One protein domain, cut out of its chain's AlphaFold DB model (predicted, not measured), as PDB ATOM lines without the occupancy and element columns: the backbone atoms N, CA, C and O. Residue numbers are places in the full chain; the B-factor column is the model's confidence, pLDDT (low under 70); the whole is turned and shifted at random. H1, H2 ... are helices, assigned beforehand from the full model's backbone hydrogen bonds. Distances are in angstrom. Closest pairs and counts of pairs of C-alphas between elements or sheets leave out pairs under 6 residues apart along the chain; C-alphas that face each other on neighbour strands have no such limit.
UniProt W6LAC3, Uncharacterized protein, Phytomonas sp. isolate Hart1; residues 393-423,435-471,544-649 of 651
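Overview. This is residues 393 to 423, 435 to 471 and 544 to 649 of the 651 residues of an uncharacterized protein of Phytomonas sp. isolate Hart1 (UniProt W6LAC3). Five helices, H1, H4, H5, H6 and H7, make an up-and-down bundle, each running against the one before it in the chain, with H5 in the middle. H2 packs on H5 and, together with H3, makes a corner at one end of the domain, while at the other end residues 642 to 649, of which 642 to 648 belong to H8, stick out as a short arm. The printed part has 174 residues with eight named helices, H1 to H8 in chain order, and no named strand: the class is all helix. The whole is compact, with a radius of gyration of the C-alphas of 16.8 A and spans of 58 by 42 by 29 A.

Along the chain. H1, the longest helix, covers residues 393 to 423, 45.2 A from C-alpha 393 at (136.527, 181.670, 144.981) to C-alpha 423 at (152.457, 141.125, 157.049). H2 is residues 435 to 451, 24.3 A long, and H3 residues 459 to 471. H4 is residues 547 to 559. H5, residues 565 to 584, measures 29.0 A, and H6, residues 593 to 612, measures 28.4 A. H7 is residues 616 to 628. H8, residues 639 to 648, ends with C-alpha 648 at (168.729, 193.992, 158.100).

Arrangement. H5 is the hub, touching four helices. Residues 398 to 409 of H1 touch it, closest at the C-alphas of Arg 402 and Tyr 567, 5.6 A apart; the tilt of 38 degrees, the same way, is only just steep. H2 touches H5 at a shallow tilt of 12 degrees, opposite ways, closest at the C-alphas of Lys 438 and Met 584, 5.9 A. H7 touches H5 at 6 degrees, a shallow tilt, the same way, closest at the C-alphas of Thr 572 and Asn 618, 6.2 A. H4 and H5 form a helical hairpin, their closest C-alphas, Leu 547 and Thr 575, 6.8 A apart. H6 and H7 form another, with Leu 610 and Tyr 619 closest at 5.8 A between C-alphas. H4 touches H6, with the C-alphas of Gly 558 and Ala 609 closest at 4.4 A. H3 touches H2, about perpendicular at 85 degrees, closest at the C-alphas of Ser 450 and Val 460, 5.3 A. H8 touches H6, closest at the C-alphas of Asp 611 and Ser 640, 6.7 A. In each of the eight helices every O i to N i+4 pair is within hydrogen-bond range.

Size, cuts and confidence. The C-alphas farthest apart, Ser 422 and Gly 649, are 58.5 A apart. Residues 424 to 434 and 472 to 543 are not printed; the gaps between C-alphas are 10.0 A and 21.4 A. Of the links printed whole, none is long. Residues 588 to 594 stand free. Mean pLDDT of the printed part is 84.2; residues 450 to 457, 584, 586 to 592 and 649 are under 70.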
ATOM      1  N   HIS A 393     136.429 182.610 146.101       86.06
ATOM      2  CA  HIS A 393     136.527 181.670 144.981       86.06
ATOM      3  C   HIS A 393     137.700 180.691 145.146       86.06
ATOM      4  O   HIS A 393     137.569 179.494 144.894       86.06
ATOM      5  N   LEU A 394     138.841 181.191 145.621       82.88
ATOM      6  CA  LEU A 394     140.019 180.375 145.897       82.88
ATOM      7  C   LEU A 394     139.815 179.415 147.075       82.88
ATOM      8  O   LEU A 394     140.329 178.300 147.039       82.88
ATOM      9  N   ASN A 395     139.032 179.799 148.086       85.50
ATOM     10  CA  ASN A 395     138.677 178.908 149.193       85.50
ATOM     11  C   ASN A 395     137.909 177.674 148.696       85.50
ATOM     12  O   ASN A 395     138.124 176.582 149.216       85.50
ATOM     13  N   ILE A 396     137.047 177.828 147.680       86.69
ATOM     14  CA  ILE A 396     136.331 176.699 147.064       86.69
ATOM     15  C   ILE A 396     137.344 175.727 146.450       86.69
ATOM     16  O   ILE A 396     137.335 174.545 146.793       86.69
ATOM     17  N   LEU A 397     138.271 176.224 145.622       87.38
ATOM     18  CA  LEU A 397     139.338 175.405 145.032       87.38
ATOM     19  C   LEU A 397     140.172 174.696 146.101       87.38
ATOM     20  O   LEU A 397     140.349 173.481 146.044       87.38
ATOM     21  N   CYS A 398     140.647 175.436 147.103       87.88
ATOM     22  CA  CYS A 398     141.442 174.878 148.191       87.88
ATOM     23  C   CYS A 398     140.689 173.819 148.986       87.88
ATOM     24  O   CYS A 398     141.288 172.804 149.324       87.88
ATOM     25  N   SER A 399     139.397 174.015 149.250       88.69
ATOM     26  CA  SER A 399     138.573 173.027 149.946       88.69
ATOM     27  C   SER A 399     138.480 171.727 149.149       88.69
ATOM     28  O   SER A 399     138.741 170.656 149.693       88.69
ATOM     29  N   VAL A 400     138.198 171.809 147.846       88.69
ATOM     30  CA  VAL A 400     138.088 170.624 146.979       88.69
ATOM     31  C   VAL A 400     139.419 169.887 146.873       88.69
ATOM     32  O   VAL A 400     139.472 168.669 147.042       88.69
ATOM     33  N   VAL A 401     140.511 170.618 146.658       89.50
ATOM     34  CA  VAL A 401     141.855 170.039 146.550       89.50
ATOM     35  C   VAL A 401     142.292 169.431 147.877       89.50
ATOM     36  O   VAL A 401     142.799 168.312 147.896       89.50
ATOM     37  N   ARG A 402     142.046 170.115 148.999       91.75
ATOM     38  CA  ARG A 402     142.303 169.588 150.344       91.75
ATOM     39  C   ARG A 402     141.536 168.291 150.577       91.75
ATOM     40  O   ARG A 402     142.136 167.337 151.057       91.75
ATOM     41  N   ASN A 403     140.258 168.236 150.212       89.56
ATOM     42  CA  ASN A 403     139.443 167.032 150.375       89.56
ATOM     43  C   ASN A 403     139.990 165.867 149.527       89.56
ATOM     44  O   ASN A 403     140.080 164.752 150.027       89.56
ATOM     45  N   ARG A 404     140.446 166.117 148.290       91.50
ATOM     46  CA  ARG A 404     141.103 165.088 147.452       91.50
ATOM     47  C   ARG A 404     142.436 164.619 148.016       91.50
ATOM     48  O   ARG A 404     142.731 163.427 148.002       91.50
ATOM     49  N   ILE A 405     143.236 165.550 148.532       90.94
ATOM     50  CA  ILE A 405     144.476 165.229 149.236       90.94
ATOM     51  C   ILE A 405     144.167 164.341 150.444       90.94
ATOM     52  O   ILE A 405     144.805 163.307 150.625       90.94
ATOM     53  N   GLU A 406     143.182 164.717 151.255       89.56
ATOM     54  CA  GLU A 406     142.769 163.948 152.425       89.56
ATOM     55  C   GLU A 406     142.272 162.548 152.047       89.56
ATOM     56  O   GLU A 406     142.697 161.573 152.669       89.56
ATOM     57  N   ASP A 407     141.440 162.425 151.010       87.69
ATOM     58  CA  ASP A 407     140.972 161.141 150.481       87.69
ATOM     59  C   ASP A 407     142.159 160.270 150.027       87.69
ATOM     60  O   ASP A 407     142.226 159.085 150.359       87.69
ATOM     61  N   SER A 408     143.139 160.859 149.331       90.00
ATOM     62  CA  SER A 408     144.352 160.162 148.882       90.00
ATOM     63  C   SER A 408     145.211 159.674 150.054       90.00
ATOM     64  O   SER A 408     145.619 158.510 150.084       90.00
ATOM     65  N   ILE A 409     145.433 160.520 151.067       88.75
ATOM     66  CA  ILE A 409     146.170 160.152 152.288       88.75
ATOM     67  C   ILE A 409     145.418 159.051 153.050       88.75
ATOM     68  O   ILE A 409     146.031 158.080 153.496       88.75
ATOM     69  N   THR A 410     144.094 159.166 153.167       87.06
ATOM     70  CA  THR A 410     143.219 158.181 153.822       87.06
ATOM     71  C   THR A 410     143.290 156.825 153.128       87.06
ATOM     72  O   THR A 410     143.400 155.785 153.788       87.06
ATOM     73  N   LEU A 411     143.264 156.825 151.794       88.19
ATOM     74  CA  LEU A 411     143.380 155.619 150.989       88.19
ATOM     75  C   LEU A 411     144.740 154.948 151.206       88.19
ATOM     76  O   LEU A 411     144.781 153.754 151.504       88.19
ATOM     77  N   GLU A 412     145.837 155.701 151.129       87.88
ATOM     78  CA  GLU A 412     147.189 155.176 151.354       87.88
ATOM     79  C   GLU A 412     147.401 154.659 152.783       87.88
ATOM     80  O   GLU A 412     148.017 153.605 152.977       87.88
ATOM     81  N   TYR A 413     146.829 155.338 153.781       87.19
ATOM     82  CA  TYR A 413     146.813 154.858 155.163       87.19
ATOM     83  C   TYR A 413     146.063 153.530 155.283       87.19
ATOM     84  O   TYR A 413     146.556 152.587 155.901       87.19
ATOM     85  N   SER A 414     144.890 153.416 154.651       84.94
ATOM     86  CA  SER A 414     144.086 152.190 154.690       84.94
ATOM     87  C   SER A 414     144.791 151.003 154.026       84.94
ATOM     88  O   SER A 414     144.763 149.899 154.573       84.94
ATOM     89  N   LYS A 415     145.460 151.231 152.883       87.69
ATOM     90  CA  LYS A 415     146.284 150.223 152.200       87.69
ATOM     91  C   LYS A 415     147.403 149.765 153.124       87.69
ATOM     92  O   LYS A 415     147.481 148.589 153.458       87.69
ATOM     93  N   TRP A 416     148.169 150.716 153.659       86.31
ATOM     94  CA  TRP A 416     149.245 150.418 154.598       86.31
ATOM     95  C   TRP A 416     148.771 149.647 155.830       86.31
ATOM     96  O   TRP A 416     149.419 148.686 156.231       86.31
ATOM     97  N   LYS A 417     147.642 150.031 156.431       84.81
ATOM     98  CA  LYS A 417     147.089 149.358 157.612       84.81
ATOM     99  C   LYS A 417     146.709 147.909 157.296       84.81
ATOM    100  O   LYS A 417     146.999 147.019 158.093       84.81
ATOM    101  N   LYS A 418     146.126 147.649 156.120       86.75
ATOM    102  CA  LYS A 418     145.826 146.288 155.640       86.75
ATOM    103  C   LYS A 418     147.101 145.476 155.409       86.75
ATOM    104  O   LYS A 418     147.182 144.357 155.910       86.75
ATOM    105  N   ASP A 419     148.097 146.064 154.752       82.94
ATOM    106  CA  ASP A 419     149.399 145.431 154.495       82.94
ATOM    107  C   ASP A 419     150.165 145.158 155.801       82.94
ATOM    108  O   ASP A 419     150.850 144.150 155.961       82.94
ATOM    109  N   SER A 420     150.000 146.032 156.794       79.62
ATOM    110  CA  SER A 420     150.565 145.859 158.131       79.62
ATOM    111  C   SER A 420     149.959 144.652 158.835       79.62
ATOM    112  O   SER A 420     150.690 143.825 159.376       79.62
ATOM    113  N   ILE A 421     148.633 144.513 158.790       80.81
ATOM    114  CA  ILE A 421     147.926 143.389 159.416       80.81
ATOM    115  C   ILE A 421     148.273 142.076 158.702       80.81
ATOM    116  O   ILE A 421     148.567 141.085 159.372       80.81
ATOM    117  N   SER A 422     148.293 142.068 157.365       82.12
ATOM    118  CA  SER A 422     148.638 140.875 156.585       82.12
ATOM    119  C   SER A 422     150.106 140.475 156.760       82.12
ATOM    120  O   SER A 422     150.395 139.290 156.928       82.12
ATOM    121  N   SER A 423     151.038 141.433 156.827       75.38
ATOM    122  CA  SER A 423     152.457 141.125 157.049       75.38
ATOM    123  C   SER A 423     152.704 140.531 158.436       75.38
ATOM    124  O   SER A 423     153.467 139.578 158.562       75.38
ATOM    125  N   GLU A 435     162.273 144.291 152.588       71.94
ATOM    126  CA  GLU A 435     160.843 144.567 152.811       71.94
ATOM    127  C   GLU A 435     160.562 145.026 154.248       71.94
ATOM    128  O   GLU A 435     159.745 145.921 154.492       71.94
ATOM    129  N   ASN A 436     161.297 144.469 155.214       74.44
ATOM    130  CA  ASN A 436     161.236 144.907 156.605       74.44
ATOM    131  C   ASN A 436     161.681 146.365 156.778       74.44
ATOM    132  O   ASN A 436     161.068 147.094 157.563       74.44
ATOM    133  N   ALA A 437     162.705 146.807 156.043       74.75
ATOM    134  CA  ALA A 437     163.168 148.189 156.081       74.75
ATOM    135  C   ALA A 437     162.128 149.153 155.487       74.75
ATOM    136  O   ALA A 437     161.835 150.179 156.106       74.75
ATOM    137  N   LYS A 438     161.512 148.807 154.346       75.56
ATOM    138  CA  LYS A 438     160.433 149.605 153.730       75.56
ATOM    139  C   LYS A 438     159.232 149.735 154.669       75.56
ATOM    140  O   LYS A 438     158.747 150.839 154.924       75.56
ATOM    141  N   TYR A 439     158.812 148.626 155.274       77.81
ATOM    142  CA  TYR A 439     157.731 148.620 156.256       77.81
ATOM    143  C   TYR A 439     158.021 149.520 157.466       77.81
ATOM    144  O   TYR A 439     157.162 150.313 157.862       77.81
ATOM    145  N   LEU A 440     159.223 149.418 158.044       78.31
ATOM    146  CA  LEU A 440     159.636 150.231 159.190       78.31
ATOM    147  C   LEU A 440     159.612 151.725 158.857       78.31
ATOM    148  O   LEU A 440     159.036 152.490 159.623       78.31
ATOM    149  N   ARG A 441     160.125 152.136 157.692       76.38
ATOM    150  CA  ARG A 441     160.091 153.548 157.266       76.38
ATOM    151  C   ARG A 441     158.663 154.062 157.073       76.38
ATOM    152  O   ARG A 441     158.342 155.160 157.530       76.38
ATOM    153  N   LYS A 442     157.782 153.266 156.453       77.50
ATOM    154  CA  LYS A 442     156.364 153.635 156.279       77.50
ATOM    155  C   LYS A 442     155.643 153.746 157.625       77.50
ATOM    156  O   LYS A 442     154.874 154.680 157.831       77.50
ATOM    157  N   LYS A 443     155.936 152.843 158.567       81.50
ATOM    158  CA  LYS A 443     155.433 152.916 159.944       81.50
ATOM    159  C   LYS A 443     155.935 154.170 160.662       81.50
ATOM    160  O   LYS A 443     155.129 154.905 161.218       81.50
ATOM    161  N   GLU A 444     157.235 154.448 160.603       80.44
ATOM    162  CA  GLU A 444     157.832 155.641 161.209       80.44
ATOM    163  C   GLU A 444     157.189 156.932 160.690       80.44
ATOM    164  O   GLU A 444     156.984 157.867 161.464       80.44
ATOM    165  N   PHE A 445     156.850 157.001 159.398       81.44
ATOM    166  CA  PHE A 445     156.102 158.130 158.846       81.44
ATOM    167  C   PHE A 445     154.742 158.301 159.541       81.44
ATOM    168  O   PHE A 445     154.455 159.382 160.061       81.44
ATOM    169  N   TRP A 446     153.923 157.248 159.609       83.31
ATOM    170  CA  TRP A 446     152.595 157.321 160.231       83.31
ATOM    171  C   TRP A 446     152.650 157.565 161.745       83.31
ATOM    172  O   TRP A 446     151.828 158.319 162.275       83.31
ATOM    173  N   ASP A 447     153.657 157.028 162.432       81.00
ATOM    174  CA  ASP A 447     153.920 157.305 163.848       81.00
ATOM    175  C   ASP A 447     154.249 158.800 164.062       81.00
ATOM    176  O   ASP A 447     153.749 159.431 164.991       81.00
ATOM    177  N   ARG A 448     155.003 159.450 163.164       76.88
ATOM    178  CA  ARG A 448     155.253 160.907 163.254       76.88
ATOM    179  C   ARG A 448     154.010 161.740 162.969       76.88
ATOM    180  O   ARG A 448     153.760 162.745 163.640       76.88
ATOM    181  N   VAL A 449     153.242 161.348 161.956       73.69
ATOM    182  CA  VAL A 449     152.008 162.047 161.572       73.69
ATOM    183  C   VAL A 449     150.949 161.950 162.680       73.69
ATOM    184  O   VAL A 449     150.176 162.891 162.854       73.69
ATOM    185  N   SER A 450     150.953 160.871 163.470       69.56
ATOM    186  CA  SER A 450     150.065 160.691 164.628       69.56
ATOM    187  C   SER A 450     150.547 161.386 165.912       69.56
ATOM    188  O   SER A 450     149.714 161.834 166.694       69.56
ATOM    189  N   VAL A 451     151.860 161.527 166.130       60.75
ATOM    190  CA  VAL A 451     152.438 162.062 167.388       60.75
ATOM    191  C   VAL A 451     152.630 163.591 167.388       60.75
ATOM    192  O   VAL A 451     152.921 164.180 168.431       60.75
ATOM    193  N   SER A 452     152.443 164.277 166.255       57.62
ATOM    194  CA  SER A 452     152.557 165.745 166.150       57.62
ATOM    195  C   SER A 452     151.533 166.468 167.051       57.62
ATOM    196  O   SER A 452     150.391 166.692 166.664       57.62
ATOM    197  N   SER A 453     151.968 166.860 168.251       49.84
ATOM    198  CA  SER A 453     151.172 167.036 169.480       49.84
ATOM    199  C   SER A 453     150.973 168.490 169.940       49.84
ATOM    200  O   SER A 453     150.893 168.752 171.137       49.84
ATOM    201  N   ALA A 454     150.892 169.467 169.031       49.84
ATOM    202  CA  ALA A 454     150.938 170.874 169.456       49.84
ATOM    203  C   ALA A 454     149.603 171.645 169.514       49.84
ATOM    204  O   ALA A 454     149.528 172.548 170.340       49.84
ATOM    205  N   SER A 455     148.561 171.350 168.722       47.81
ATOM    206  CA  SER A 455     147.275 172.084 168.866       47.81
ATOM    207  C   SER A 455     146.108 171.625 167.993       47.81
ATOM    208  O   SER A 455     144.979 171.983 168.303       47.81
ATOM    209  N   ASP A 456     146.338 170.842 166.943       52.41
ATOM    210  CA  ASP A 456     145.282 170.394 166.036       52.41
ATOM    211  C   ASP A 456     145.230 168.870 166.073       52.41
ATOM    212  O   ASP A 456     146.272 168.214 166.092       52.41
ATOM    213  N   THR A 457     144.025 168.307 166.138       57.75
ATOM    214  CA  THR A 457     143.796 166.857 166.139       57.75
ATOM    215  C   THR A 457     144.679 166.162 165.095       57.75
ATOM    216  O   THR A 457     144.646 166.579 163.931       57.75
ATOM    217  N   PRO A 458     145.473 165.145 165.478       71.12
ATOM    218  CA  PRO A 458     146.449 164.528 164.590       71.12
ATOM    219  C   PRO A 458     145.768 163.991 163.330       71.12
ATOM    220  O   PRO A 458     144.688 163.408 163.399       71.12
ATOM    221  N   LEU A 459     146.407 164.182 162.169       78.94
ATOM    222  CA  LEU A 459     145.883 163.774 160.858       78.94
ATOM    223  C   LEU A 459     145.370 162.331 160.872       78.94
ATOM    224  O   LEU A 459     144.287 162.064 160.369       78.94
ATOM    225  N   VAL A 460     146.121 161.418 161.496       78.88
ATOM    226  CA  VAL A 460     145.730 160.006 161.621       78.88
ATOM    227  C   VAL A 460     144.409 159.854 162.369       78.88
ATOM    228  O   VAL A 460     143.554 159.097 161.933       78.88
ATOM    229  N   GLU A 461     144.191 160.603 163.447       80.81
ATOM    230  CA  GLU A 461     142.945 160.533 164.210       80.81
ATOM    231  C   GLU A 461     141.764 161.117 163.422       80.81
ATOM    232  O   GLU A 461     140.669 160.562 163.460       80.81
ATOM    233  N   ASN A 462     141.971 162.196 162.656       79.00
ATOM    234  CA  ASN A 462     140.947 162.711 161.739       79.00
ATOM    235  C   ASN A 462     140.593 161.684 160.653       79.00
ATOM    236  O   ASN A 462     139.411 161.434 160.410       79.00
ATOM    237  N   ILE A 463     141.606 161.048 160.058       80.50
ATOM    238  CA  ILE A 463     141.445 159.981 159.066       80.50
ATOM    239  C   ILE A 463     140.679 158.799 159.672       80.50
ATOM    240  O   ILE A 463     139.714 158.323 159.077       80.50
ATOM    241  N   GLU A 464     141.061 158.340 160.863       82.69
ATOM    242  CA  GLU A 464     140.404 157.218 161.539       82.69
ATOM    243  C   GLU A 464     138.967 157.552 161.937       82.69
ATOM    244  O   GLU A 464     138.065 156.752 161.690       82.69
ATOM    245  N   ARG A 465     138.709 158.755 162.467       82.94
ATOM    246  CA  ARG A 465     137.344 159.220 162.754       82.94
ATOM    247  C   ARG A 465     136.476 159.233 161.499       82.94
ATOM    248  O   ARG A 465     135.319 158.816 161.559       82.94
ATOM    249  N   ARG A 466     137.025 159.675 160.366       79.44
ATOM    250  CA  ARG A 466     136.318 159.696 159.082       79.44
ATOM    251  C   ARG A 466     136.042 158.285 158.560       79.44
ATOM    252  O   ARG A 466     134.900 158.000 158.209       79.44
ATOM    253  N   GLN A 467     137.031 157.391 158.600       82.44
ATOM    254  CA  GLN A 467     136.851 155.978 158.242       82.44
ATOM    255  C   GLN A 467     135.761 155.318 159.094       82.44
ATOM    256  O   GLN A 467     134.843 154.712 158.549       82.44
ATOM    257  N   CYS A 468     135.787 155.504 160.418       83.12
ATOM    258  CA  CYS A 468     134.747 154.976 161.300       83.12
ATOM    259  C   CYS A 468     133.356 155.547 160.978       83.12
ATOM    260  O   CYS A 468     132.364 154.820 161.038       83.12
ATOM    261  N   ALA A 469     133.260 156.832 160.623       83.00
ATOM    262  CA  ALA A 469     131.997 157.442 160.215       83.00
ATOM    263  C   ALA A 469     131.472 156.861 158.889       83.00
ATOM    264  O   ALA A 469     130.269 156.629 158.761       83.00
ATOM    265  N   GLU A 470     132.344 156.590 157.916       80.00
ATOM    266  CA  GLU A 470     131.968 155.945 156.650       80.00
ATOM    267  C   GLU A 470     131.554 154.481 156.845       80.00
ATOM    268  O   GLU A 470     130.511 154.066 156.338       80.00
ATOM    269  N   GLU A 471     132.288 153.716 157.653       83.00
ATOM    270  CA  GLU A 471     131.921 152.343 158.023       83.00
ATOM    271  C   GLU A 471     130.569 152.289 158.753       83.00
ATOM    272  O   GLU A 471     129.738 151.412 158.485       83.00
ATOM    273  N   GLU A 544     142.146 160.708 141.943       83.50
ATOM    274  CA  GLU A 544     143.581 160.668 142.140       83.50
ATOM    275  C   GLU A 544     144.152 162.072 141.916       83.50
ATOM    276  O   GLU A 544     143.806 162.777 140.967       83.50
ATOM    277  N   ILE A 545     144.956 162.514 142.877       91.62
ATOM    278  CA  ILE A 545     145.663 163.782 142.812       91.62
ATOM    279  C   ILE A 545     147.156 163.484 142.782       91.62
ATOM    280  O   ILE A 545     147.668 162.685 143.574       91.62
ATOM    281  N   THR A 546     147.848 164.096 141.833       93.00
ATOM    282  CA  THR A 546     149.286 163.922 141.623       93.00
ATOM    283  C   THR A 546     150.081 165.009 142.340       93.00
ATOM    284  O   THR A 546     149.558 166.057 142.724       93.00
ATOM    285  N   LEU A 547     151.381 164.771 142.535       93.62
ATOM    286  CA  LEU A 547     152.263 165.776 143.130       93.62
ATOM    287  C   LEU A 547     152.431 167.004 142.214       93.62
ATOM    288  O   LEU A 547     152.439 168.123 142.728       93.62
ATOM    289  N   SER A 548     152.443 166.811 140.888       93.69
ATOM    290  CA  SER A 548     152.439 167.899 139.898       93.69
ATOM    291  C   SER A 548     151.239 168.823 140.072       93.69
ATOM    292  O   SER A 548     151.405 170.036 140.176       93.69
ATOM    293  N   GLU A 549     150.033 168.259 140.182       93.06
ATOM    294  CA  GLU A 549     148.803 169.038 140.363       93.06
ATOM    295  C   GLU A 549     148.825 169.815 141.682       93.06
ATOM    296  O   GLU A 549     148.537 171.012 141.702       93.06
ATOM    297  N   VAL A 550     149.236 169.178 142.787       95.25
ATOM    298  CA  VAL A 550     149.389 169.875 144.076       95.25
ATOM    299  C   VAL A 550     150.421 170.994 143.974       95.25
ATOM    300  O   VAL A 550     150.203 172.056 144.555       95.25
ATOM    301  N   ALA A 551     151.516 170.801 143.236       95.19
ATOM    302  CA  ALA A 551     152.544 171.817 143.043       95.19
ATOM    303  C   ALA A 551     152.068 173.002 142.198       95.19
ATOM    304  O   ALA A 551     152.362 174.148 142.546       95.19
ATOM    305  N   GLU A 552     151.319 172.754 141.125       91.56
ATOM    306  CA  GLU A 552     150.709 173.795 140.291       91.56
ATOM    307  C   GLU A 552     149.685 174.606 141.083       91.56
ATOM    308  O   GLU A 552     149.788 175.834 141.152       91.56
ATOM    309  N   ILE A 553     148.768 173.923 141.774       92.00
ATOM    310  CA  ILE A 553     147.760 174.571 142.618       92.00
ATOM    311  C   ILE A 553     148.456 175.351 143.733       92.00
ATOM    312  O   ILE A 553     148.187 176.535 143.899       92.00
ATOM    313  N   SER A 554     149.412 174.748 144.445       94.94
ATOM    314  CA  SER A 554     150.177 175.435 145.494       94.94
ATOM    315  C   SER A 554     150.897 176.667 144.951       94.94
ATOM    316  O   SER A 554     150.913 177.699 145.612       94.94
ATOM    317  N   SER A 555     151.453 176.608 143.740       91.00
ATOM    318  CA  SER A 555     152.107 177.763 143.112       91.00
ATOM    319  C   SER A 555     151.110 178.885 142.819       91.00
ATOM    320  O   SER A 555     151.389 180.043 143.133       91.00
ATOM    321  N   ALA A 556     149.934 178.548 142.283       86.62
ATOM    322  CA  ALA A 556     148.852 179.498 142.030       86.62
ATOM    323  C   ALA A 556     148.325 180.127 143.333       86.62
ATOM    324  O   ALA A 556     148.234 181.350 143.453       86.62
ATOM    325  N   MET A 557     148.058 179.307 144.351       88.94
ATOM    326  CA  MET A 557     147.612 179.754 145.675       88.94
ATOM    327  C   MET A 557     148.678 180.588 146.387       88.94
ATOM    328  O   MET A 557     148.362 181.581 147.046       88.94
ATOM    329  N   GLY A 558     149.942 180.203 146.212       86.62
ATOM    330  CA  GLY A 558     151.109 180.933 146.670       86.62
ATOM    331  C   GLY A 558     151.135 182.328 146.066       86.62
ATOM    332  O   GLY A 558     151.076 183.304 146.807       86.62
ATOM    333  N   PHE A 559     151.115 182.435 144.737       83.88
ATOM    334  CA  PHE A 559     151.072 183.714 144.019       83.88
ATOM    335  C   PHE A 559     149.956 184.640 144.537       83.88
ATOM    336  O   PHE A 559     150.197 185.819 144.800       83.88
ATOM    337  N   LEU A 560     148.774 184.075 144.797       80.44
ATOM    338  CA  LEU A 560     147.602 184.783 145.322       80.44
ATOM    339  C   LEU A 560     147.624 185.019 146.842       80.44
ATOM    340  O   LEU A 560     146.658 185.544 147.397       80.44
ATOM    341  N   ARG A 561     148.716 184.657 147.518       84.38
ATOM    342  CA  ARG A 561     148.926 184.803 148.965       84.38
ATOM    343  C   ARG A 561     147.805 184.209 149.811       84.38
ATOM    344  O   ARG A 561     147.443 184.763 150.846       84.38
ATOM    345  N   HIS A 562     147.240 183.090 149.382       85.25
ATOM    346  CA  HIS A 562     146.175 182.440 150.126       85.25
ATOM    347  C   HIS A 562     146.712 181.829 151.433       85.25
ATOM    348  O   HIS A 562     147.677 181.066 151.428       85.25
ATOM    349  N   THR A 563     146.099 182.172 152.568       86.56
ATOM    350  CA  THR A 563     146.664 181.917 153.906       86.56
ATOM    351  C   THR A 563     145.988 180.797 154.697       86.56
ATOM    352  O   THR A 563     146.271 180.678 155.889       86.56
ATOM    353  N   ASP A 564     145.101 179.986 154.108       89.50
ATOM    354  CA  ASP A 564     144.440 178.899 154.848       89.50
ATOM    355  C   ASP A 564     145.461 177.855 155.323       89.50
ATOM    356  O   ASP A 564     146.003 177.069 154.544       89.50
ATOM    357  N   ALA A 565     145.715 177.841 156.633       90.38
ATOM    358  CA  ALA A 565     146.656 176.923 157.258       90.38
ATOM    359  C   ALA A 565     146.260 175.454 157.047       90.38
ATOM    360  O   ALA A 565     147.143 174.603 156.933       90.38
ATOM    361  N   SER A 566     144.958 175.152 156.952       90.06
ATOM    362  CA  SER A 566     144.485 173.782 156.764       90.06
ATOM    363  C   SER A 566     144.960 173.224 155.424       90.06
ATOM    364  O   SER A 566     145.618 172.185 155.404       90.06
ATOM    365  N   TYR A 567     144.741 173.948 154.324       92.81
ATOM    366  CA  TYR A 567     145.223 173.566 152.998       92.81
ATOM    367  C   TYR A 567     146.740 173.316 152.992       92.81
ATOM    368  O   TYR A 567     147.184 172.252 152.561       92.81
ATOM    369  N   TRP A 568     147.533 174.249 153.531       95.00
ATOM    370  CA  TRP A 568     148.995 174.132 153.537       95.00
ATOM    371  C   TRP A 568     149.505 172.963 154.384       95.00
ATOM    372  O   TRP A 568     150.495 172.330 154.008       95.00
ATOM    373  N   ASN A 569     148.828 172.634 155.489       92.50
ATOM    374  CA  ASN A 569     149.148 171.456 156.294       92.50
ATOM    375  C   ASN A 569     148.929 170.165 155.490       92.50
ATOM    376  O   ASN A 569     149.839 169.341 155.405       92.50
ATOM    377  N   TYR A 570     147.764 170.015 154.846       91.69
ATOM    378  CA  TYR A 570     147.457 168.839 154.024       91.69
ATOM    379  C   TYR A 570     148.373 168.731 152.801       91.69
ATOM    380  O   TYR A 570     148.889 167.648 152.538       91.69
ATOM    381  N   ALA A 571     148.644 169.837 152.100       94.81
ATOM    382  CA  ALA A 571     149.589 169.861 150.983       94.81
ATOM    383  C   ALA A 571     150.985 169.400 151.426       94.81
ATOM    384  O   ALA A 571     151.578 168.526 150.801       94.81
ATOM    385  N   THR A 572     151.473 169.899 152.565       95.38
ATOM    386  CA  THR A 572     152.775 169.499 153.122       95.38
ATOM    387  C   THR A 572     152.798 168.020 153.508       95.38
ATOM    388  O   THR A 572     153.756 167.316 153.186       95.38
ATOM    389  N   TRP A 573     151.752 167.519 154.173       92.38
ATOM    390  CA  TRP A 573     151.634 166.099 154.530       92.38
ATOM    391  C   TRP A 573     151.607 165.196 153.309       92.38
ATOM    392  O   TRP A 573     152.311 164.188 153.287       92.38
ATOM    393  N   PHE A 574     150.850 165.580 152.290       94.31
ATOM    394  CA  PHE A 574     150.784 164.869 151.027       94.31
ATOM    395  C   PHE A 574     152.142 164.811 150.332       94.31
ATOM    396  O   PHE A 574     152.581 163.733 149.935       94.31
ATOM    397  N   THR A 575     152.852 165.938 150.247       95.25
ATOM    398  CA  THR A 575     154.200 165.982 149.672       95.25
ATOM    399  C   THR A 575     155.169 165.087 150.443       95.25
ATOM    400  O   THR A 575     155.894 164.312 149.824       95.25
ATOM    401  N   CYS A 576     155.149 165.125 151.780       93.56
ATOM    402  CA  CYS A 576     155.987 164.258 152.618       93.56
ATOM    403  C   CYS A 576     155.643 162.766 152.441       93.56
ATOM    404  O   CYS A 576     156.540 161.919 152.410       93.56
ATOM    405  N   LEU A 577     154.355 162.433 152.297       90.94
ATOM    406  CA  LEU A 577     153.901 161.070 152.022       90.94
ATOM    407  C   LEU A 577     154.416 160.587 150.662       90.94
ATOM    408  O   LEU A 577     155.021 159.520 150.592       90.94
ATOM    409  N   LYS A 578     154.228 161.375 149.595       91.56
ATOM    410  CA  LYS A 578     154.694 161.022 148.244       91.56
ATOM    411  C   LYS A 578     156.209 160.856 148.195       91.56
ATOM    412  O   LYS A 578     156.683 159.878 147.635       91.56
ATOM    413  N   LEU A 579     156.950 161.735 148.864       89.88
ATOM    414  CA  LEU A 579     158.392 161.599 149.065       89.88
ATOM    415  C   LEU A 579     158.776 160.265 149.729       89.88
ATOM    416  O   LEU A 579     159.716 159.606 149.293       89.88
ATOM    417  N   THR A 580     158.016 159.831 150.739       86.94
ATOM    418  CA  THR A 580     158.267 158.555 151.433       86.94
ATOM    419  C   THR A 580     157.981 157.361 150.526       86.94
ATOM    420  O   THR A 580     158.722 156.385 150.555       86.94
ATOM    421  N   CYS A 581     156.930 157.431 149.705       85.00
ATOM    422  CA  CYS A 581     156.635 156.387 148.721       85.00
ATOM    423  C   CYS A 581     157.745 156.269 147.670       85.00
ATOM    424  O   CYS A 581     158.190 155.162 147.387       85.00
ATOM    425  N   ILE A 582     158.249 157.403 147.181       84.56
ATOM    426  CA  ILE A 582     159.352 157.474 146.214       84.56
ATOM    427  C   ILE A 582     160.641 156.857 146.776       84.56
ATOM    428  O   ILE A 582     161.368 156.195 146.052       84.56
ATOM    429  N   GLU A 583     160.923 157.031 148.068       78.62
ATOM    430  CA  GLU A 583     162.076 156.397 148.729       78.62
ATOM    431  C   GLU A 583     161.981 154.856 148.750       78.62
ATOM    432  O   GLU A 583     163.001 154.173 148.816       78.62
ATOM    433  N   MET A 584     160.761 154.303 148.749       69.81
ATOM    434  CA  MET A 584     160.507 152.858 148.836       69.81
ATOM    435  C   MET A 584     160.411 152.167 147.474       69.81
ATOM    436  O   MET A 584     160.636 150.954 147.377       69.81
ATOM    437  N   GLU A 585     160.046 152.919 146.442       78.88
ATOM    438  CA  GLU A 585     160.139 152.488 145.055       78.88
ATOM    439  C   GLU A 585     161.620 152.538 144.672       78.88
ATOM    440  O   GLU A 585     162.160 153.593 144.353       78.88
ATOM    441  N   ASP A 586     162.316 151.403 144.800       61.75
ATOM    442  CA  ASP A 586     163.732 151.336 144.453       61.75
ATOM    443  C   ASP A 586     163.893 151.801 143.005       61.75
ATOM    444  O   ASP A 586     163.428 151.130 142.078       61.75
ATOM    445  N   PHE A 587     164.581 152.927 142.805       64.06
ATOM    446  CA  PHE A 587     165.055 153.380 141.498       64.06
ATOM    447  C   PHE A 587     166.159 152.433 141.006       64.06
ATOM    448  O   PHE A 587     167.319 152.805 140.857       64.06
ATOM    449  N   ASN A 588     165.809 151.168 140.787       52.84
ATOM    450  CA  ASN A 588     166.708 150.079 140.418       52.84
ATOM    451  C   ASN A 588     167.098 150.114 138.927       52.84
ATOM    452  O   ASN A 588     167.519 149.101 138.370       52.84
ATOM    453  N   GLY A 589     166.986 151.263 138.259       55.41
ATOM    454  CA  GLY A 589     167.320 151.410 136.848       55.41
ATOM    455  C   GLY A 589     167.991 152.743 136.543       55.41
ATOM    456  O   GLY A 589     167.432 153.799 136.824       55.41
ATOM    457  N   ASP A 590     169.147 152.674 135.877       60.66
ATOM    458  CA  ASP A 590     169.999 153.771 135.370       60.66
ATOM    459  C   ASP A 590     169.280 154.868 134.536       60.66
ATOM    460  O   ASP A 590     169.911 155.824 134.088       60.66
ATOM    461  N   ASN A 591     167.959 154.786 134.327       58.16
ATOM    462  CA  ASN A 591     167.197 155.657 133.430       58.16
ATOM    463  C   ASN A 591     166.184 156.604 134.108       58.16
ATOM    464  O   ASN A 591     165.683 157.506 133.432       58.16
ATOM    465  N   ASP A 592     165.927 156.504 135.418       65.31
ATOM    466  CA  ASP A 592     164.850 157.283 136.074       65.31
ATOM    467  C   ASP A 592     165.280 158.615 136.711       65.31
ATOM    468  O   ASP A 592     164.493 159.296 137.376       65.31
ATOM    469  N   SER A 593     166.496 159.088 136.422       76.44
ATOM    470  CA  SER A 593     166.951 160.427 136.841       76.44
ATOM    471  C   SER A 593     166.002 161.554 136.395       76.44
ATOM    472  O   SER A 593     165.876 162.575 137.072       76.44
ATOM    473  N   ARG A 594     165.277 161.368 135.281       77.44
ATOM    474  CA  ARG A 594     164.252 162.316 134.814       77.44
ATOM    475  C   ARG A 594     163.039 162.385 135.743       77.44
ATOM    476  O   ARG A 594     162.544 163.488 135.965       77.44
ATOM    477  N   GLY A 595     162.595 161.255 136.293       81.62
ATOM    478  CA  GLY A 595     161.452 161.198 137.208       81.62
ATOM    479  C   GLY A 595     161.739 161.940 138.510       81.62
ATOM    480  O   GLY A 595     160.985 162.829 138.902       81.62
ATOM    481  N   LEU A 596     162.902 161.678 139.112       84.12
ATOM    482  CA  LEU A 596     163.348 162.381 140.319       84.12
ATOM    483  C   LEU A 596     163.490 163.892 140.102       84.12
ATOM    484  O   LEU A 596     163.061 164.682 140.941       84.12
ATOM    485  N   ASN A 597     164.038 164.317 138.961       86.25
ATOM    486  CA  ASN A 597     164.152 165.740 138.638       86.25
ATOM    487  C   ASN A 597     162.786 166.439 138.556       86.25
ATOM    488  O   ASN A 597     162.666 167.598 138.967       86.25
ATOM    489  N   LEU A 598     161.761 165.752 138.041       86.56
ATOM    490  CA  LEU A 598     160.401 166.284 137.989       86.56
ATOM    491  C   LEU A 598     159.816 166.426 139.400       86.56
ATOM    492  O   LEU A 598     159.370 167.511 139.768       86.56
ATOM    493  N   VAL A 599     159.946 165.389 140.227       89.56
ATOM    494  CA  VAL A 599     159.506 165.401 141.630       89.56
ATOM    495  C   VAL A 599     160.182 166.530 142.414       89.56
ATOM    496  O   VAL A 599     159.519 167.297 143.112       89.56
ATOM    497  N   PHE A 600     161.499 166.711 142.275       92.00
ATOM    498  CA  PHE A 600     162.200 167.804 142.955       92.00
ATOM    499  C   PHE A 600     161.772 169.182 142.458       92.00
ATOM    500  O   PHE A 600     161.718 170.126 143.250       92.00
ATOM    501  N   LYS A 601     161.439 169.319 141.170       93.31
ATOM    502  CA  LYS A 601     160.863 170.557 140.635       93.31
ATOM    503  C   LYS A 601     159.521 170.860 141.305       93.31
ATOM    504  O   LYS A 601     159.310 172.003 141.708       93.31
ATOM    505  N   GLU A 602     158.658 169.863 141.464       94.50
ATOM    506  CA  GLU A 602     157.350 169.995 142.117       94.50
ATOM    507  C   GLU A 602     157.488 170.356 143.601       94.50
ATOM    508  O   GLU A 602     156.905 171.340 144.057       94.50
ATOM    509  N   ILE A 603     158.342 169.646 144.343       95.50
ATOM    510  CA  ILE A 603     158.628 169.932 145.758       95.50
ATOM    511  C   ILE A 603     159.175 171.344 145.926       95.50
ATOM    512  O   ILE A 603     158.765 172.071 146.830       95.50
ATOM    513  N   ARG A 604     160.089 171.754 145.045       95.31
ATOM    514  CA  ARG A 604     160.645 173.105 145.051       95.31
ATOM    515  C   ARG A 604     159.555 174.152 144.829       95.31
ATOM    516  O   ARG A 604     159.560 175.169 145.516       95.31
ATOM    517  N   ASN A 605     158.628 173.913 143.903       94.50
ATOM    518  CA  ASN A 605     157.502 174.813 143.658       94.50
ATOM    519  C   ASN A 605     156.603 174.935 144.903       94.50
ATOM    520  O   ASN A 605     156.270 176.049 145.308       94.50
ATOM    521  N   ILE A 606     156.299 173.817 145.572       96.56
ATOM    522  CA  ILE A 606     155.535 173.804 146.833       96.56
ATOM    523  C   ILE A 606     156.296 174.540 147.945       96.56
ATOM    524  O   ILE A 606     155.721 175.368 148.644       96.56
ATOM    525  N   ALA A 607     157.602 174.304 148.089       96.38
ATOM    526  CA  ALA A 607     158.437 174.975 149.082       96.38
ATOM    527  C   ALA A 607     158.492 176.497 148.856       96.38
ATOM    528  O   ALA A 607     158.397 177.264 149.814       96.38
ATOM    529  N   TYR A 608     158.597 176.948 147.601       94.06
ATOM    530  CA  TYR A 608     158.514 178.372 147.274       94.06
ATOM    531  C   TYR A 608     157.148 178.958 147.612       94.06
ATOM    532  O   TYR A 608     157.086 180.045 148.184       94.06
ATOM    533  N   ALA A 609     156.066 178.238 147.311       94.19
ATOM    534  CA  ALA A 609     154.726 178.668 147.678       94.19
ATOM    535  C   ALA A 609     154.583 178.823 149.201       94.19
ATOM    536  O   ALA A 609     154.135 179.873 149.661       94.19
ATOM    537  N   LEU A 610     155.051 177.840 149.982       96.06
ATOM    538  CA  LEU A 610     155.046 177.867 151.450       96.06
ATOM    539  C   LEU A 610     155.830 179.054 152.027       96.06
ATOM    540  O   LEU A 610     155.347 179.708 152.953       96.06
ATOM    541  N   ASP A 611     157.020 179.350 151.498       94.31
ATOM    542  CA  ASP A 611     157.798 180.520 151.930       94.31
ATOM    543  C   ASP A 611     157.069 181.824 151.590       94.31
ATOM    544  O   ASP A 611     156.939 182.718 152.431       94.31
ATOM    545  N   TYR A 612     156.516 181.908 150.380       89.38
ATOM    546  CA  TYR A 612     155.826 183.099 149.902       89.38
ATOM    547  C   TYR A 612     154.556 183.412 150.712       89.38
ATOM    548  O   TYR A 612     154.302 184.576 151.032       89.38
ATOM    549  N   VAL A 613     153.805 182.388 151.143       90.88
ATOM    550  CA  VAL A 613     152.648 182.538 152.052       90.88
ATOM    551  C   VAL A 613     153.020 182.572 153.538       90.88
ATOM    552  O   VAL A 613     152.137 182.596 154.395       90.88
ATOM    553  N   ARG A 614     154.320 182.611 153.862       92.31
ATOM    554  CA  ARG A 614     154.868 182.677 155.231       92.31
ATOM    555  C   ARG A 614     154.482 181.492 156.123       92.31
ATOM    556  O   ARG A 614     154.403 181.622 157.345       92.31
ATOM    557  N   GLN A 615     154.306 180.310 155.541       94.00
ATOM    558  CA  GLN A 615     154.024 179.064 156.258       94.00
ATOM    559  C   GLN A 615     155.325 178.403 156.745       94.00
ATOM    560  O   GLN A 615     155.654 177.274 156.383       94.00
ATOM    561  N   ALA A 616     156.081 179.114 157.590       92.75
ATOM    562  CA  ALA A 616     157.431 178.719 158.012       92.75
ATOM    563  C   ALA A 616     157.492 177.334 158.687       92.75
ATOM    564  O   ALA A 616     158.440 176.581 158.466       92.75
ATOM    565  N   LYS A 617     156.466 176.968 159.472       92.94
ATOM    566  CA  LYS A 617     156.375 175.645 160.116       92.94
ATOM    567  C   LYS A 617     156.303 174.516 159.082       92.94
ATOM    568  O   LYS A 617     157.035 173.538 159.188       92.94
ATOM    569  N   ASN A 618     155.455 174.685 158.071       94.56
ATOM    570  CA  ASN A 618     155.267 173.713 156.996       94.56
ATOM    571  C   ASN A 618     156.492 173.628 156.081       94.56
ATOM    572  O   ASN A 618     156.915 172.531 155.726       94.56
ATOM    573  N   TYR A 619     157.120 174.768 155.783       95.94
ATOM    574  CA  TYR A 619     158.387 174.811 155.053       95.94
ATOM    575  C   TYR A 619     159.495 174.037 155.781       95.94
ATOM    576  O   TYR A 619     160.144 173.180 155.188       95.94
ATOM    577  N   THR A 620     159.678 174.305 157.079       94.31
ATOM    578  CA  THR A 620     160.696 173.637 157.908       94.31
ATOM    579  C   THR A 620     160.456 172.133 157.939       94.31
ATOM    580  O   THR A 620     161.363 171.365 157.651       94.31
ATOM    581  N   ARG A 621     159.202 171.714 158.153       93.50
ATOM    582  CA  ARG A 621     158.815 170.302 158.132       93.50
ATOM    583  C   ARG A 621     159.160 169.610 156.810       93.50
ATOM    584  O   ARG A 621     159.650 168.487 156.830       93.50
ATOM    585  N   LEU A 622     158.897 170.259 155.675       95.56
ATOM    586  CA  LEU A 622     159.235 169.712 154.360       95.56
ATOM    587  C   LEU A 622     160.755 169.564 154.184       95.56
ATOM    588  O   LEU A 622     161.213 168.544 153.674       95.56
ATOM    589  N   MET A 623     161.538 170.552 154.630       96.62
ATOM    590  CA  MET A 623     163.005 170.494 154.577       96.62
ATOM    591  C   MET A 623     163.574 169.409 155.494       96.62
ATOM    592  O   MET A 623     164.450 168.661 155.066       96.62
ATOM    593  N   ASP A 624     163.045 169.271 156.709       93.94
ATOM    594  CA  ASP A 624     163.437 168.215 157.648       93.94
ATOM    595  C   ASP A 624     163.175 166.823 157.059       93.94
ATOM    596  O   ASP A 624     164.002 165.920 157.188       93.94
ATOM    597  N   GLU A 625     162.052 166.648 156.358       92.50
ATOM    598  CA  GLU A 625     161.717 165.383 155.703       92.50
ATOM    599  C   GLU A 625     162.672 165.078 154.533       92.50
ATOM    600  O   GLU A 625     163.133 163.942 154.401       92.50
ATOM    601  N   LEU A 626     163.059 166.084 153.737       93.81
ATOM    602  CA  LEU A 626     164.070 165.932 152.680       93.81
ATOM    603  C   LEU A 626     165.457 165.565 153.236       93.81
ATOM    604  O   LEU A 626     166.146 164.724 152.651       93.81
ATOM    605  N   VAL A 627     165.864 166.163 154.364       94.06
ATOM    606  CA  VAL A 627     167.113 165.815 155.070       94.06
ATOM    607  C   VAL A 627     167.048 164.383 155.589       94.06
ATOM    608  O   VAL A 627     167.984 163.604 155.401       94.06
ATOM    609  N   ARG A 628     165.926 164.001 156.208       90.50
ATOM    610  CA  ARG A 628     165.716 162.653 156.754       90.50
ATOM    611  C   ARG A 628     165.859 161.577 155.679       90.50
ATOM    612  O   ARG A 628     166.491 160.551 155.926       90.50
ATOM    613  N   MET A 629     165.299 161.821 154.498       87.56
ATOM    614  CA  MET A 629     165.397 160.921 153.343       87.56
ATOM    615  C   MET A 629     166.756 160.978 152.634       87.56
ATOM    616  O   MET A 629     166.971 160.262 151.662       87.56
ATOM    617  N   LYS A 630     167.688 161.811 153.119       90.88
ATOM    618  CA  LYS A 630     169.026 162.020 152.547       90.88
ATOM    619  C   LYS A 630     169.010 162.563 151.115       90.88
ATOM    620  O   LYS A 630     170.002 162.424 150.402       90.88
ATOM    621  N   PHE A 631     167.923 163.215 150.701       89.81
ATOM    622  CA  PHE A 631     167.885 163.944 149.431       89.81
ATOM    623  C   PHE A 631     168.707 165.235 149.494       89.81
ATOM    624  O   PHE A 631     169.247 165.680 148.483       89.81
ATOM    625  N   ILE A 632     168.830 165.816 150.690       94.25
ATOM    626  CA  ILE A 632     169.707 166.950 151.000       94.25
ATOM    627  C   ILE A 632     170.453 166.676 152.312       94.25
ATOM    628  O   ILE A 632     169.999 165.886 153.136       94.25
ATOM    629  N   THR A 633     171.610 167.310 152.510       95.62
ATOM    630  CA  THR A 633     172.437 167.111 153.715       95.62
ATOM    631  C   THR A 633     171.967 167.941 154.905       95.62
ATOM    632  O   THR A 633     172.042 167.486 156.040       95.62
ATOM    633  N   GLU A 634     171.491 169.156 154.643       94.94
ATOM    634  CA  GLU A 634     171.073 170.135 155.646       94.94
ATOM    635  C   GLU A 634     169.815 170.868 155.159       94.94
ATOM    636  O   GLU A 634     169.621 170.998 153.943       94.94
ATOM    637  N   PRO A 635     168.950 171.346 156.074       94.12
ATOM    638  CA  PRO A 635     167.730 172.043 155.693       94.12
ATOM    639  C   PRO A 635     168.074 173.350 154.974       94.12
ATOM    640  O   PRO A 635     168.848 174.174 155.466       94.12
ATOM    641  N   VAL A 636     167.480 173.564 153.798       93.56
ATOM    642  CA  VAL A 636     167.685 174.803 153.043       93.56
ATOM    643  C   VAL A 636     166.909 175.924 153.741       93.56
ATOM    644  O   VAL A 636     165.699 175.788 153.913       93.56
ATOM    645  N   PRO A 637     167.549 177.036 154.149       90.31
ATOM    646  CA  PRO A 637     166.836 178.144 154.769       90.31
ATOM    647  C   PRO A 637     165.929 178.825 153.748       90.31
ATOM    648  O   PRO A 637     166.281 178.954 152.569       90.31
ATOM    649  N   SER A 638     164.781 179.306 154.220       89.62
ATOM    650  CA  SER A 638     163.786 179.884 153.330       89.62
ATOM    651  C   SER A 638     164.318 181.143 152.616       89.62
ATOM    652  O   SER A 638     165.082 181.924 153.203       89.62
ATOM    653  N   PRO A 639     163.966 181.356 151.333       86.94
ATOM    654  CA  PRO A 639     164.405 182.529 150.574       86.94
ATOM    655  C   PRO A 639     164.095 183.855 151.276       86.94
ATOM    656  O   PRO A 639     164.938 184.757 151.293       86.94
ATOM    657  N   SER A 640     162.922 183.964 151.906       82.81
ATOM    658  CA  SER A 640     162.520 185.167 152.637       82.81
ATOM    659  C   SER A 640     163.436 185.500 153.821       82.81
ATOM    660  O   SER A 640     163.721 186.680 154.039       82.81
ATOM    661  N   ILE A 641     163.977 184.500 154.528       82.06
ATOM    662  CA  ILE A 641     164.944 184.708 155.619       82.06
ATOM    663  C   ILE A 641     166.240 185.320 155.076       82.06
ATOM    664  O   ILE A 641     166.771 186.256 155.671       82.06
ATOM    665  N   LYS A 642     166.729 184.860 153.914       75.88
ATOM    666  CA  LYS A 642     167.934 185.434 153.286       75.88
ATOM    667  C   LYS A 642     167.724 186.889 152.877       75.88
ATOM    668  O   LYS A 642     168.592 187.721 153.121       75.88
ATOM    669  N   VAL A 643     166.567 187.207 152.295       75.81
ATOM    670  CA  VAL A 643     166.227 188.589 151.922       75.81
ATOM    671  C   VAL A 643     166.144 189.480 153.162       75.81
ATOM    672  O   VAL A 643     166.672 190.588 153.146       75.81
ATOM    673  N   GLN A 644     165.554 188.997 154.257       73.56
ATOM    674  CA  GLN A 644     165.492 189.742 155.518       73.56
ATOM    675  C   GLN A 644     166.872 189.931 156.161       73.56
ATOM    676  O   GLN A 644     167.169 191.022 156.644       73.56
ATOM    677  N   ALA A 645     167.744 188.921 156.128       70.12
ATOM    678  CA  ALA A 645     169.127 189.042 156.591       70.12
ATOM    679  C   ALA A 645     169.893 190.099 155.773       70.12
ATOM    680  O   ALA A 645     170.500 191.012 156.332       70.12
ATOM    681  N   MET A 646     169.750 190.067 154.442       70.81
ATOM    682  CA  MET A 646     170.337 191.076 153.554       70.81
ATOM    683  C   MET A 646     169.790 192.487 153.814       70.81
ATOM    684  O   MET A 646     170.551 193.451 153.789       70.81
ATOM    685  N   GLN A 647     168.488 192.625 154.071       74.38
ATOM    686  CA  GLN A 647     167.851 193.918 154.349       74.38
ATOM    687  C   GLN A 647     168.181 194.469 155.741       74.38
ATOM    688  O   GLN A 647     168.244 195.683 155.915       74.38
ATOM    689  N   SER A 648     168.390 193.597 156.728       75.25
ATOM    690  CA  SER A 648     168.729 193.992 158.100       75.25
ATOM    691  C   SER A 648     170.214 194.314 158.292       75.25
ATOM    692  O   SER A 648     170.579 194.864 159.327       75.25
ATOM    693  N   GLY A 649     171.068 194.015 157.303       61.84
ATOM    694  CA  GLY A 649     172.511 194.263 157.377       61.84
ATOM    695  C   GLY A 649     173.236 193.385 158.402       61.84
ATOM    696  O   GLY A 649     174.396 193.644 158.711       61.84
TER     697      GLY A 649